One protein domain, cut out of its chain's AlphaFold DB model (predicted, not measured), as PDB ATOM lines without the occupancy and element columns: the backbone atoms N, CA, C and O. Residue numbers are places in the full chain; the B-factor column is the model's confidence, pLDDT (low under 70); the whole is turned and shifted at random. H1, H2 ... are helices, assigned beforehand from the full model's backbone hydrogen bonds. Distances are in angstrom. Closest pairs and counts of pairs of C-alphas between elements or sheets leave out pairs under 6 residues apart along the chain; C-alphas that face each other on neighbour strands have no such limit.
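This is residues 2 to 37, 190 to 209 and 224 to 241 of the 280 residues of a protein of Aphanomyces stellatus (UniProt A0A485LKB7). Two short helices, H1 and H2, joined by a tight link and packed steeply across each other, make the core, and two longer helices reach out from it toward opposite ends of the longest axis. H3 packs on H1 with its first residues and sticks out with residues 198 to 209; at the other end residues 236 to 241 of H4 stick out. The printed part has 74 residues with four named helices, H1 to H4 in chain order, and no named strand: the class is all helix. It is only just loose, close to compact, with a radius of gyration of the C-alphas of 13.9 A, and elongated, spanning 46 by 29 by 19 A.

Start at the longest helix, H3, residues 190 to 209, which touches H1, residues 8 to 20, with residues 190 to 194 alone; the closest C-alphas, of Cys 16 and Thr 190, are 5.0 A apart. These two stand at a steep tilt of 61 degrees, opposite ways. From H1 move to H2, residues 25 to 34: they touch, the closest C-alphas, of Val 15 and Ala 28, being 5.3 A apart, at a steep tilt of 53 degrees, opposite ways. H4, residues 226 to 241, only just touches H2, with 3 pairs of C-alphas within 8 A, through residues 228 to 231 alone; the closest, of Val 32 and Ala 228, are 6.5 A apart. H3 is apart from H2 and H4. Every O i to N i+4 pair is within hydrogen-bond range in H1, H2 and H3; in H4, 10 of 12 are.

Find C-alpha 190 at (-44.966, -16.024, -1.154); from there H3 runs 28.1 A to C-alpha 209. H1 begins at C-alpha 8, (-41.186, -29.573, 2.778), and measures 18.6 A; H2 measures 14.1 A. H4 runs 22.8 A to C-alpha 241 at (-37.247, -4.346, 24.506).

Look for two cuts: residues 38 to 189 leave a C-alpha gap of 18.0 A, and residues 210 to 223 one of 24.5 A. Mean pLDDT of the printed part is 71.5, and residues 2 to 6, 199 to 209 and 224 to 241 are under 70.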
ATOM      1  N   THR A   2     -38.878 -33.261  20.623       29.11
ATOM      2  CA  THR A   2     -38.726 -33.708  19.234       29.11
ATOM      3  C   THR A   2     -39.844 -33.056  18.433       29.11
ATOM      4  O   THR A   2     -41.006 -33.432  18.589       29.11
ATOM      5  N   VAL A   3     -39.509 -32.024  17.657       41.81
ATOM      6  CA  VAL A   3     -40.393 -31.522  16.600       41.81
ATOM      7  C   VAL A   3     -40.684 -32.721  15.688       41.81
ATOM      8  O   VAL A   3     -39.773 -33.496  15.397       41.81
ATOM      9  N   GLY A   4     -41.955 -32.953  15.345       44.31
ATOM     10  CA  GLY A   4     -42.334 -34.040  14.435       44.31
ATOM     11  C   GLY A   4     -41.605 -33.931  13.086       44.31
ATOM     12  O   GLY A   4     -40.993 -32.896  12.814       44.31
ATOM     13  N   PRO A   5     -41.646 -34.975  12.236       54.78
ATOM     14  CA  PRO A   5     -40.987 -34.926  10.934       54.78
ATOM     15  C   PRO A   5     -41.509 -33.715  10.157       54.78
ATOM     16  O   PRO A   5     -42.695 -33.637   9.844       54.78
ATOM     17  N   THR A   6     -40.626 -32.747   9.920       69.25
ATOM     18  CA  THR A   6     -40.967 -31.512   9.217       69.25
ATOM     19  C   THR A   6     -41.089 -31.839   7.740       69.25
ATOM     20  O   THR A   6     -40.156 -32.385   7.149       69.25
ATOM     21  N   THR A   7     -42.238 -31.549   7.136       80.06
ATOM     22  CA  THR A   7     -42.416 -31.768   5.701       80.06
ATOM     23  C   THR A   7     -41.937 -30.546   4.910       80.06
ATOM     24  O   THR A   7     -41.963 -29.428   5.433       80.06
ATOM     25  N   PRO A   8     -41.540 -30.708   3.632       83.00
ATOM     26  CA  PRO A   8     -41.186 -29.573   2.778       83.00
ATOM     27  C   PRO A   8     -42.277 -28.491   2.745       83.00
ATOM     28  O   PRO A   8     -41.986 -27.299   2.750       83.00
ATOM     29  N   ILE A   9     -43.552 -28.897   2.752       85.00
ATOM     30  CA  ILE A   9     -44.674 -27.955   2.712       85.00
ATOM     31  C   ILE A   9     -44.797 -27.141   4.009       85.00
ATOM     32  O   ILE A   9     -45.146 -25.966   3.934       85.00
ATOM     33  N   ASP A  10     -44.446 -27.706   5.170       83.31
ATOM     34  CA  ASP A  10     -44.466 -26.982   6.450       83.31
ATOM     35  C   ASP A  10     -43.464 -25.824   6.437       83.31
ATOM     36  O   ASP A  10     -43.809 -24.700   6.794       83.31
ATOM     37  N   VAL A  11     -42.248 -26.074   5.935       85.19
ATOM     38  CA  VAL A  11     -41.213 -25.041   5.762       85.19
ATOM     39  C   VAL A  11     -41.716 -23.935   4.838       85.19
ATOM     40  O   VAL A  11     -41.631 -22.756   5.183       85.19
ATOM     41  N   VAL A  12     -42.262 -24.297   3.673       89.25
ATOM     42  CA  VAL A  12     -42.775 -23.324   2.699       89.25
ATOM     43  C   VAL A  12     -43.861 -22.452   3.324       89.25
ATOM     44  O   VAL A  12     -43.806 -21.227   3.211       89.25
ATOM     45  N   VAL A  13     -44.839 -23.065   3.993       87.62
ATOM     46  CA  VAL A  13     -45.964 -22.350   4.604       87.62
ATOM     47  C   VAL A  13     -45.491 -21.451   5.744       87.62
ATOM     48  O   VAL A  13     -45.873 -20.282   5.761       87.62
ATOM     49  N   ASP A  14     -44.631 -21.937   6.642       86.88
ATOM     50  CA  ASP A  14     -44.109 -21.142   7.759       86.88
ATOM     51  C   ASP A  14     -43.318 -19.923   7.255       86.88
ATOM     52  O   ASP A  14     -43.562 -18.800   7.707       86.88
ATOM     53  N   VAL A  15     -42.437 -20.090   6.260       89.00
ATOM     54  CA  VAL A  15     -41.694 -18.960   5.666       89.00
ATOM     55  C   VAL A  15     -42.638 -17.975   4.977       89.00
ATOM     56  O   VAL A  15     -42.485 -16.759   5.132       89.00
ATOM     57  N   CYS A  16     -43.636 -18.464   4.235       89.38
ATOM     58  CA  CYS A  16     -44.592 -17.587   3.570       89.38
ATOM     59  C   CYS A  16     -45.447 -16.806   4.580       89.38
ATOM     60  O   CYS A  16     -45.656 -15.612   4.385       89.38
ATOM     61  N   LEU A  17     -45.902 -17.434   5.671       88.31
ATOM     62  CA  LEU A  17     -46.660 -16.769   6.739       88.31
ATOM     63  C   LEU A  17     -45.831 -15.689   7.441       88.31
ATOM     64  O   LEU A  17     -46.325 -14.590   7.682       88.31
ATOM     65  N   LEU A  18     -44.560 -15.970   7.734       87.44
ATOM     66  CA  LEU A  18     -43.627 -14.968   8.259       87.44
ATOM     67  C   LEU A  18     -43.457 -13.801   7.275       87.44
ATOM     68  O   LEU A  18     -43.422 -12.644   7.691       87.44
ATOM     69  N   SER A  19     -43.404 -14.095   5.976       88.12
ATOM     70  CA  SER A  19     -43.286 -13.079   4.926       88.12
ATOM     71  C   SER A  19     -44.553 -12.224   4.785       88.12
ATOM     72  O   SER A  19     -44.448 -11.015   4.597       88.12
ATOM     73  N   ASP A  20     -45.746 -12.808   4.951       88.56
ATOM     74  CA  ASP A  20     -47.032 -12.085   4.970       88.56
ATOM     75  C   ASP A  20     -47.126 -11.105   6.155       88.56
ATOM     76  O   ASP A  20     -47.775 -10.063   6.073       88.56
ATOM     77  N   MET A  21     -46.376 -11.366   7.231       85.56
ATOM     78  CA  MET A  21     -46.172 -10.430   8.345       85.56
ATOM     79  C   MET A  21     -45.123  -9.338   8.054       85.56
ATOM     80  O   MET A  21     -44.661  -8.664   8.974       85.56
ATOM     81  N   ASN A  22     -44.767  -9.124   6.785       85.81
ATOM     82  CA  ASN A  22     -43.763  -8.166   6.311       85.81
ATOM     83  C   ASN A  22     -42.324  -8.464   6.763       85.81
ATOM     84  O   ASN A  22     -41.490  -7.554   6.801       85.81
ATOM     85  N   LEU A  23     -41.995  -9.716   7.101       85.69
ATOM     86  CA  LEU A  23     -40.598 -10.099   7.298       85.69
ATOM     87  C   LEU A  23     -39.931 -10.362   5.938       85.69
ATOM     88  O   LEU A  23     -40.489 -11.083   5.114       85.69
ATOM     89  N   PRO A  24     -38.718  -9.838   5.689       89.94
ATOM     90  CA  PRO A  24     -37.931 -10.234   4.526       89.94
ATOM     91  C   PRO A  24     -37.741 -11.756   4.481       89.94
ATOM     92  O   PRO A  24     -37.429 -12.358   5.511       89.94
ATOM     93  N   CYS A  25     -37.851 -12.364   3.295       89.06
ATOM     94  CA  CYS A  25     -37.736 -13.819   3.108       89.06
ATOM     95  C   CYS A  25     -36.455 -14.390   3.750       89.06
ATOM     96  O   CYS A  25     -36.504 -15.364   4.498       89.06
ATOM     97  N   ALA A  26     -35.319 -13.707   3.585       89.69
ATOM     98  CA  ALA A  26     -34.055 -14.089   4.215       89.69
ATOM     99  C   ALA A  26     -34.115 -14.139   5.758       89.69
ATOM    100  O   ALA A  26     -33.460 -14.976   6.380       89.69
ATOM    101  N   ILE A  27     -34.893 -13.257   6.398       90.25
ATOM    102  CA  ILE A  27     -35.103 -13.270   7.854       90.25
ATOM    103  C   ILE A  27     -36.061 -14.402   8.236       90.25
ATOM    104  O   ILE A  27     -35.782 -15.131   9.186       90.25
ATOM    105  N   ALA A  28     -37.144 -14.589   7.481       89.56
ATOM    106  CA  ALA A  28     -38.094 -15.674   7.699       89.56
ATOM    107  C   ALA A  28     -37.421 -17.059   7.613       89.56
ATOM    108  O   ALA A  28     -37.565 -17.868   8.529       89.56
ATOM    109  N   ASN A  29     -36.588 -17.286   6.593       90.12
ATOM    110  CA  ASN A  29     -35.775 -18.496   6.441       90.12
ATOM    111  C   ASN A  29     -34.855 -18.734   7.648       90.12
ATOM    112  O   ASN A  29     -34.760 -19.852   8.145       90.12
ATOM    113  N   LYS A  30     -34.210 -17.683   8.171       88.38
ATOM    114  CA  LYS A  30     -33.374 -17.798   9.377       88.38
ATOM    115  C   LYS A  30     -34.183 -18.174  10.615       88.38
ATOM    116  O   LYS A  30     -33.710 -18.977  11.409       88.38
ATOM    117  N   ILE A  31     -35.379 -17.609  10.794       86.00
ATOM    118  CA  ILE A  31     -36.262 -17.948  11.923       86.00
ATOM    119  C   ILE A  31     -36.656 -19.424  11.856       86.00
ATOM    120  O   ILE A  31     -36.539 -20.129  12.853       86.00
ATOM    121  N   VAL A  32     -37.057 -19.893  10.675       86.44
ATOM    122  CA  VAL A  32     -37.422 -21.293  10.421       86.44
ATOM    123  C   VAL A  32     -36.233 -22.229  10.660       86.44
ATOM    124  O   VAL A  32     -36.371 -23.223  11.372       86.44
ATOM    125  N   ALA A  33     -35.035 -21.866  10.195       84.25
ATOM    126  CA  ALA A  33     -33.817 -22.624  10.476       84.25
ATOM    127  C   ALA A  33     -33.492 -22.680  11.983       84.25
ATOM    128  O   ALA A  33     -33.176 -23.745  12.509       84.25
ATOM    129  N   MET A  34     -33.616 -21.558  12.704       83.19
ATOM    130  CA  MET A  34     -33.429 -21.509  14.163       83.19
ATOM    131  C   MET A  34     -34.495 -22.304  14.927       83.19
ATOM    132  O   MET A  34     -34.216 -22.795  16.018       83.19
ATOM    133  N   ALA A  35     -35.692 -22.462  14.357       80.88
ATOM    134  CA  ALA A  35     -36.750 -23.310  14.905       80.88
ATOM    135  C   ALA A  35     -36.439 -24.808  14.801       80.88
ATOM    136  O   ALA A  35     -37.195 -25.622  15.328       80.88
ATOM    137  N   GLY A  36     -35.331 -25.175  14.150       75.38
ATOM    138  CA  GLY A  36     -34.946 -26.564  13.934       75.38
ATOM    139  C   GLY A  36     -35.766 -27.247  12.841       75.38
ATOM    140  O   GLY A  36     -35.727 -28.472  12.738       75.38
ATOM    141  N   LEU A  37     -36.491 -26.473  12.023       79.81
ATOM    142  CA  LEU A  37     -37.196 -26.990  10.855       79.81
ATOM    143  C   LEU A  37     -36.138 -27.399   9.822       79.81
ATOM    144  O   LEU A  37     -35.517 -26.573   9.150       79.81
ATOM    145  N   THR A 190     -44.401 -15.568  -2.432       87.19
ATOM    146  CA  THR A 190     -44.966 -16.024  -1.154       87.19
ATOM    147  C   THR A 190     -46.478 -15.812  -1.080       87.19
ATOM    148  O   THR A 190     -47.204 -16.681  -0.588       87.19
ATOM    149  N   HIS A 191     -46.992 -14.705  -1.624       84.00
ATOM    150  CA  HIS A 191     -48.425 -14.417  -1.630       84.00
ATOM    151  C   HIS A 191     -49.183 -15.345  -2.579       84.00
ATOM    152  O   HIS A 191     -50.290 -15.784  -2.253       84.00
ATOM    153  N   HIS A 192     -48.609 -15.670  -3.738       86.12
ATOM    154  CA  HIS A 192     -49.194 -16.643  -4.655       86.12
ATOM    155  C   HIS A 192     -49.272 -18.037  -4.023       86.12
ATOM    156  O   HIS A 192     -50.336 -18.664  -4.062       86.12
ATOM    157  N   ILE A 193     -48.196 -18.494  -3.372       85.12
ATOM    158  CA  ILE A 193     -48.179 -19.786  -2.675       85.12
ATOM    159  C   ILE A 193     -49.245 -19.837  -1.581       85.12
ATOM    160  O   ILE A 193     -50.036 -20.780  -1.556       85.12
ATOM    161  N   LEU A 194     -49.332 -18.817  -0.720       85.12
ATOM    162  CA  LEU A 194     -50.345 -18.785   0.341       85.12
ATOM    163  C   LEU A 194     -51.765 -18.801  -0.222       85.12
ATOM    164  O   LEU A 194     -52.623 -19.523   0.287       85.12
ATOM    165  N   ARG A 195     -52.034 -18.044  -1.293       83.44
ATOM    166  CA  ARG A 195     -53.347 -18.050  -1.957       83.44
ATOM    167  C   ARG A 195     -53.698 -19.434  -2.500       83.44
ATOM    168  O   ARG A 195     -54.821 -19.888  -2.281       83.44
ATOM    169  N   ASN A 196     -52.757 -20.113  -3.149       81.06
ATOM    170  CA  ASN A 196     -52.981 -21.447  -3.706       81.06
ATOM    171  C   ASN A 196     -53.145 -22.507  -2.614       81.06
ATOM    172  O   ASN A 196     -54.044 -23.343  -2.707       81.06
ATOM    173  N   PHE A 197     -52.342 -22.444  -1.552       79.00
ATOM    174  CA  PHE A 197     -52.466 -23.324  -0.391       79.00
ATOM    175  C   PHE A 197     -53.842 -23.172   0.277       79.00
ATOM    176  O   PHE A 197     -54.516 -24.156   0.591       79.00
ATOM    177  N   ASN A 198     -54.314 -21.930   0.407       70.81
ATOM    178  CA  ASN A 198     -55.647 -21.616   0.914       70.81
ATOM    179  C   ASN A 198     -56.758 -22.148   0.006       70.81
ATOM    180  O   ASN A 198     -57.709 -22.756   0.496       70.81
ATOM    181  N   ALA A 199     -56.639 -21.950  -1.308       65.50
ATOM    182  CA  ALA A 199     -57.605 -22.457  -2.275       65.50
ATOM    183  C   ALA A 199     -57.681 -23.993  -2.243       65.50
ATOM    184  O   ALA A 199     -58.782 -24.536  -2.161       65.50
ATOM    185  N   GLY A 200     -56.527 -24.669  -2.206       61.72
ATOM    186  CA  GLY A 200     -56.402 -26.125  -2.120       61.72
ATOM    187  C   GLY A 200     -57.052 -26.706  -0.863       61.72
ATOM    188  O   GLY A 200     -57.889 -27.606  -0.956       61.72
ATOM    189  N   ASN A 201     -56.765 -26.137   0.310       58.94
ATOM    190  CA  ASN A 201     -57.363 -26.575   1.575       58.94
ATOM    191  C   ASN A 201     -58.866 -26.285   1.670       58.94
ATOM    192  O   ASN A 201     -59.610 -27.074   2.261       58.94
ATOM    193  N   LEU A 202     -59.342 -25.196   1.057       54.31
ATOM    194  CA  LEU A 202     -60.773 -24.907   0.939       54.31
ATOM    195  C   LEU A 202     -61.480 -25.918   0.026       54.31
ATOM    196  O   LEU A 202     -62.588 -26.340   0.352       54.31
ATOM    197  N   THR A 203     -60.860 -26.359  -1.074       50.38
ATOM    198  CA  THR A 203     -61.402 -27.438  -1.921       50.38
ATOM    199  C   THR A 203     -61.414 -28.793  -1.220       50.38
ATOM    200  O   THR A 203     -62.432 -29.477  -1.280       50.38
ATOM    201  N   THR A 204     -60.359 -29.161  -0.489       52.94
ATOM    202  CA  THR A 204     -60.316 -30.419   0.277       52.94
ATOM    203  C   THR A 204     -61.345 -30.411   1.404       52.94
ATOM    204  O   THR A 204     -62.089 -31.376   1.573       52.94
ATOM    205  N   SER A 205     -61.479 -29.286   2.114       51.25
ATOM    206  CA  SER A 205     -62.504 -29.109   3.150       51.25
ATOM    207  C   SER A 205     -63.919 -29.150   2.569       51.25
ATOM    208  O   SER A 205     -64.790 -29.773   3.163       51.25
ATOM    209  N   ARG A 206     -64.157 -28.561   1.389       46.06
ATOM    210  CA  ARG A 206     -65.454 -28.636   0.690       46.06
ATOM    211  C   ARG A 206     -65.768 -30.036   0.170       46.06
ATOM    212  O   ARG A 206     -66.919 -30.448   0.244       46.06
ATOM    213  N   LEU A 207     -64.778 -30.783  -0.314       47.84
ATOM    214  CA  LEU A 207     -64.956 -32.174  -0.740       47.84
ATOM    215  C   LEU A 207     -65.253 -33.091   0.454       47.84
ATOM    216  O   LEU A 207     -66.151 -33.928   0.370       47.84
ATOM    217  N   LEU A 208     -64.588 -32.885   1.590       43.19
ATOM    218  CA  LEU A 208     -64.878 -33.611   2.831       43.19
ATOM    219  C   LEU A 208     -66.232 -33.202   3.440       43.19
ATOM    220  O   LEU A 208     -66.991 -34.070   3.863       43.19
ATOM    221  N   GLN A 209     -66.598 -31.917   3.392       45.28
ATOM    222  CA  GLN A 209     -67.926 -31.429   3.796       45.28
ATOM    223  C   GLN A 209     -69.043 -31.900   2.853       45.28
ATOM    224  O   GLN A 209     -70.149 -32.168   3.308       45.28
ATOM    225  N   LEU A 224     -48.788 -21.103  12.674       53.84
ATOM    226  CA  LEU A 224     -47.354 -21.380  12.592       53.84
ATOM    227  C   LEU A 224     -47.047 -22.664  13.380       53.84
ATOM    228  O   LEU A 224     -47.747 -22.958  14.358       53.84
ATOM    229  N   SER A 225     -46.005 -23.402  13.006       60.78
ATOM    230  CA  SER A 225     -45.541 -24.506  13.852       60.78
ATOM    231  C   SER A 225     -45.304 -24.029  15.297       60.78
ATOM    232  O   SER A 225     -44.883 -22.892  15.532       60.78
ATOM    233  N   ASP A 226     -45.579 -24.884  16.290       60.81
ATOM    234  CA  ASP A 226     -45.427 -24.522  17.712       60.81
ATOM    235  C   ASP A 226     -43.997 -24.026  18.022       60.81
ATOM    236  O   ASP A 226     -43.804 -23.139  18.855       60.81
ATOM    237  N   ALA A 227     -42.995 -24.539  17.297       55.34
ATOM    238  CA  ALA A 227     -41.605 -24.099  17.378       55.34
ATOM    239  C   ALA A 227     -41.390 -22.681  16.810       55.34
ATOM    240  O   ALA A 227     -40.738 -21.856  17.456       55.34
ATOM    241  N   ALA A 228     -41.972 -22.363  15.647       57.22
ATOM    242  CA  ALA A 228     -41.916 -21.020  15.072       57.22
ATOM    243  C   ALA A 228     -42.678 -19.997  15.932       57.22
ATOM    244  O   ALA A 228     -42.191 -18.886  16.135       57.22
ATOM    245  N   LEU A 229     -43.824 -20.376  16.513       63.50
ATOM    246  CA  LEU A 229     -44.578 -19.543  17.462       63.50
ATOM    247  C   LEU A 229     -43.762 -19.190  18.699       63.50
ATOM    248  O   LEU A 229     -43.719 -18.024  19.083       63.50
ATOM    249  N   LEU A 230     -43.102 -20.178  19.306       60.50
ATOM    250  CA  LEU A 230     -42.257 -19.956  20.478       60.50
ATOM    251  C   LEU A 230     -41.090 -19.023  20.157       60.50
ATOM    252  O   LEU A 230     -40.792 -18.130  20.946       60.50
ATOM    253  N   LEU A 231     -40.453 -19.178  18.996       62.22
ATOM    254  CA  LEU A 231     -39.363 -18.292  18.595       62.22
ATOM    255  C   LEU A 231     -39.833 -16.884  18.268       62.22
ATOM    256  O   LEU A 231     -39.168 -15.942  18.685       62.22
ATOM    257  N   VAL A 232     -40.963 -16.718  17.579       63.53
ATOM    258  CA  VAL A 232     -41.557 -15.393  17.349       63.53
ATOM    259  C   VAL A 232     -41.905 -14.738  18.684       63.53
ATOM    260  O   VAL A 232     -41.577 -13.574  18.883       63.53
ATOM    261  N   ASP A 233     -42.484 -15.477  19.630       64.06
ATOM    262  CA  ASP A 233     -42.809 -14.958  20.960       64.06
ATOM    263  C   ASP A 233     -41.542 -14.564  21.742       64.06
ATOM    264  O   ASP A 233     -41.499 -13.498  22.351       64.06
ATOM    265  N   VAL A 234     -40.464 -15.353  21.661       62.00
ATOM    266  CA  VAL A 234     -39.156 -15.018  22.254       62.00
ATOM    267  C   VAL A 234     -38.513 -13.813  21.560       62.00
ATOM    268  O   VAL A 234     -38.039 -12.905  22.237       62.00
ATOM    269  N   LEU A 235     -38.531 -13.743  20.229       63.34
ATOM    270  CA  LEU A 235     -38.034 -12.602  19.451       63.34
ATOM    271  C   LEU A 235     -38.795 -11.317  19.818       63.34
ATOM    272  O   LEU A 235     -38.182 -10.288  20.102       63.34
ATOM    273  N   VAL A 236     -40.123 -11.383  19.896       63.47
ATOM    274  CA  VAL A 236     -40.983 -10.243  20.244       63.47
ATOM    275  C   VAL A 236     -40.856  -9.858  21.721       63.47
ATOM    276  O   VAL A 236     -40.906  -8.677  22.047       63.47
ATOM    277  N   LYS A 237     -40.662 -10.806  22.641       59.12
ATOM    278  CA  LYS A 237     -40.560 -10.495  24.077       59.12
ATOM    279  C   LYS A 237     -39.159 -10.111  24.532       59.12
ATOM    280  O   LYS A 237     -39.037  -9.332  25.469       59.12
ATOM    281  N   VAL A 238     -38.110 -10.647  23.909       55.97
ATOM    282  CA  VAL A 238     -36.721 -10.486  24.373       55.97
ATOM    283  C   VAL A 238     -35.952  -9.479  23.527       55.97
ATOM    284  O   VAL A 238     -35.250  -8.631  24.074       55.97
ATOM    285  N   LEU A 239     -36.093  -9.525  22.200       53.09
ATOM    286  CA  LEU A 239     -35.317  -8.650  21.315       53.09
ATOM    287  C   LEU A 239     -35.987  -7.288  21.117       53.09
ATOM    288  O   LEU A 239     -35.288  -6.288  20.982       53.09
ATOM    289  N   LEU A 240     -37.317  -7.204  21.192       52.16
ATOM    290  CA  LEU A 240     -38.036  -5.934  21.046       52.16
ATOM    291  C   LEU A 240     -37.698  -4.912  22.152       52.16
ATOM    292  O   LEU A 240     -37.389  -3.770  21.806       52.16
ATOM    293  N   PRO A 241     -37.659  -5.277  23.452       49.28
ATOM    294  CA  PRO A 241     -37.247  -4.346  24.506       49.28
ATOM    295  C   PRO A 241     -35.758  -3.981  24.425       49.28
ATOM    296  O   PRO A 241     -35.383  -2.847  24.720       49.28
TER     297      PRO A 241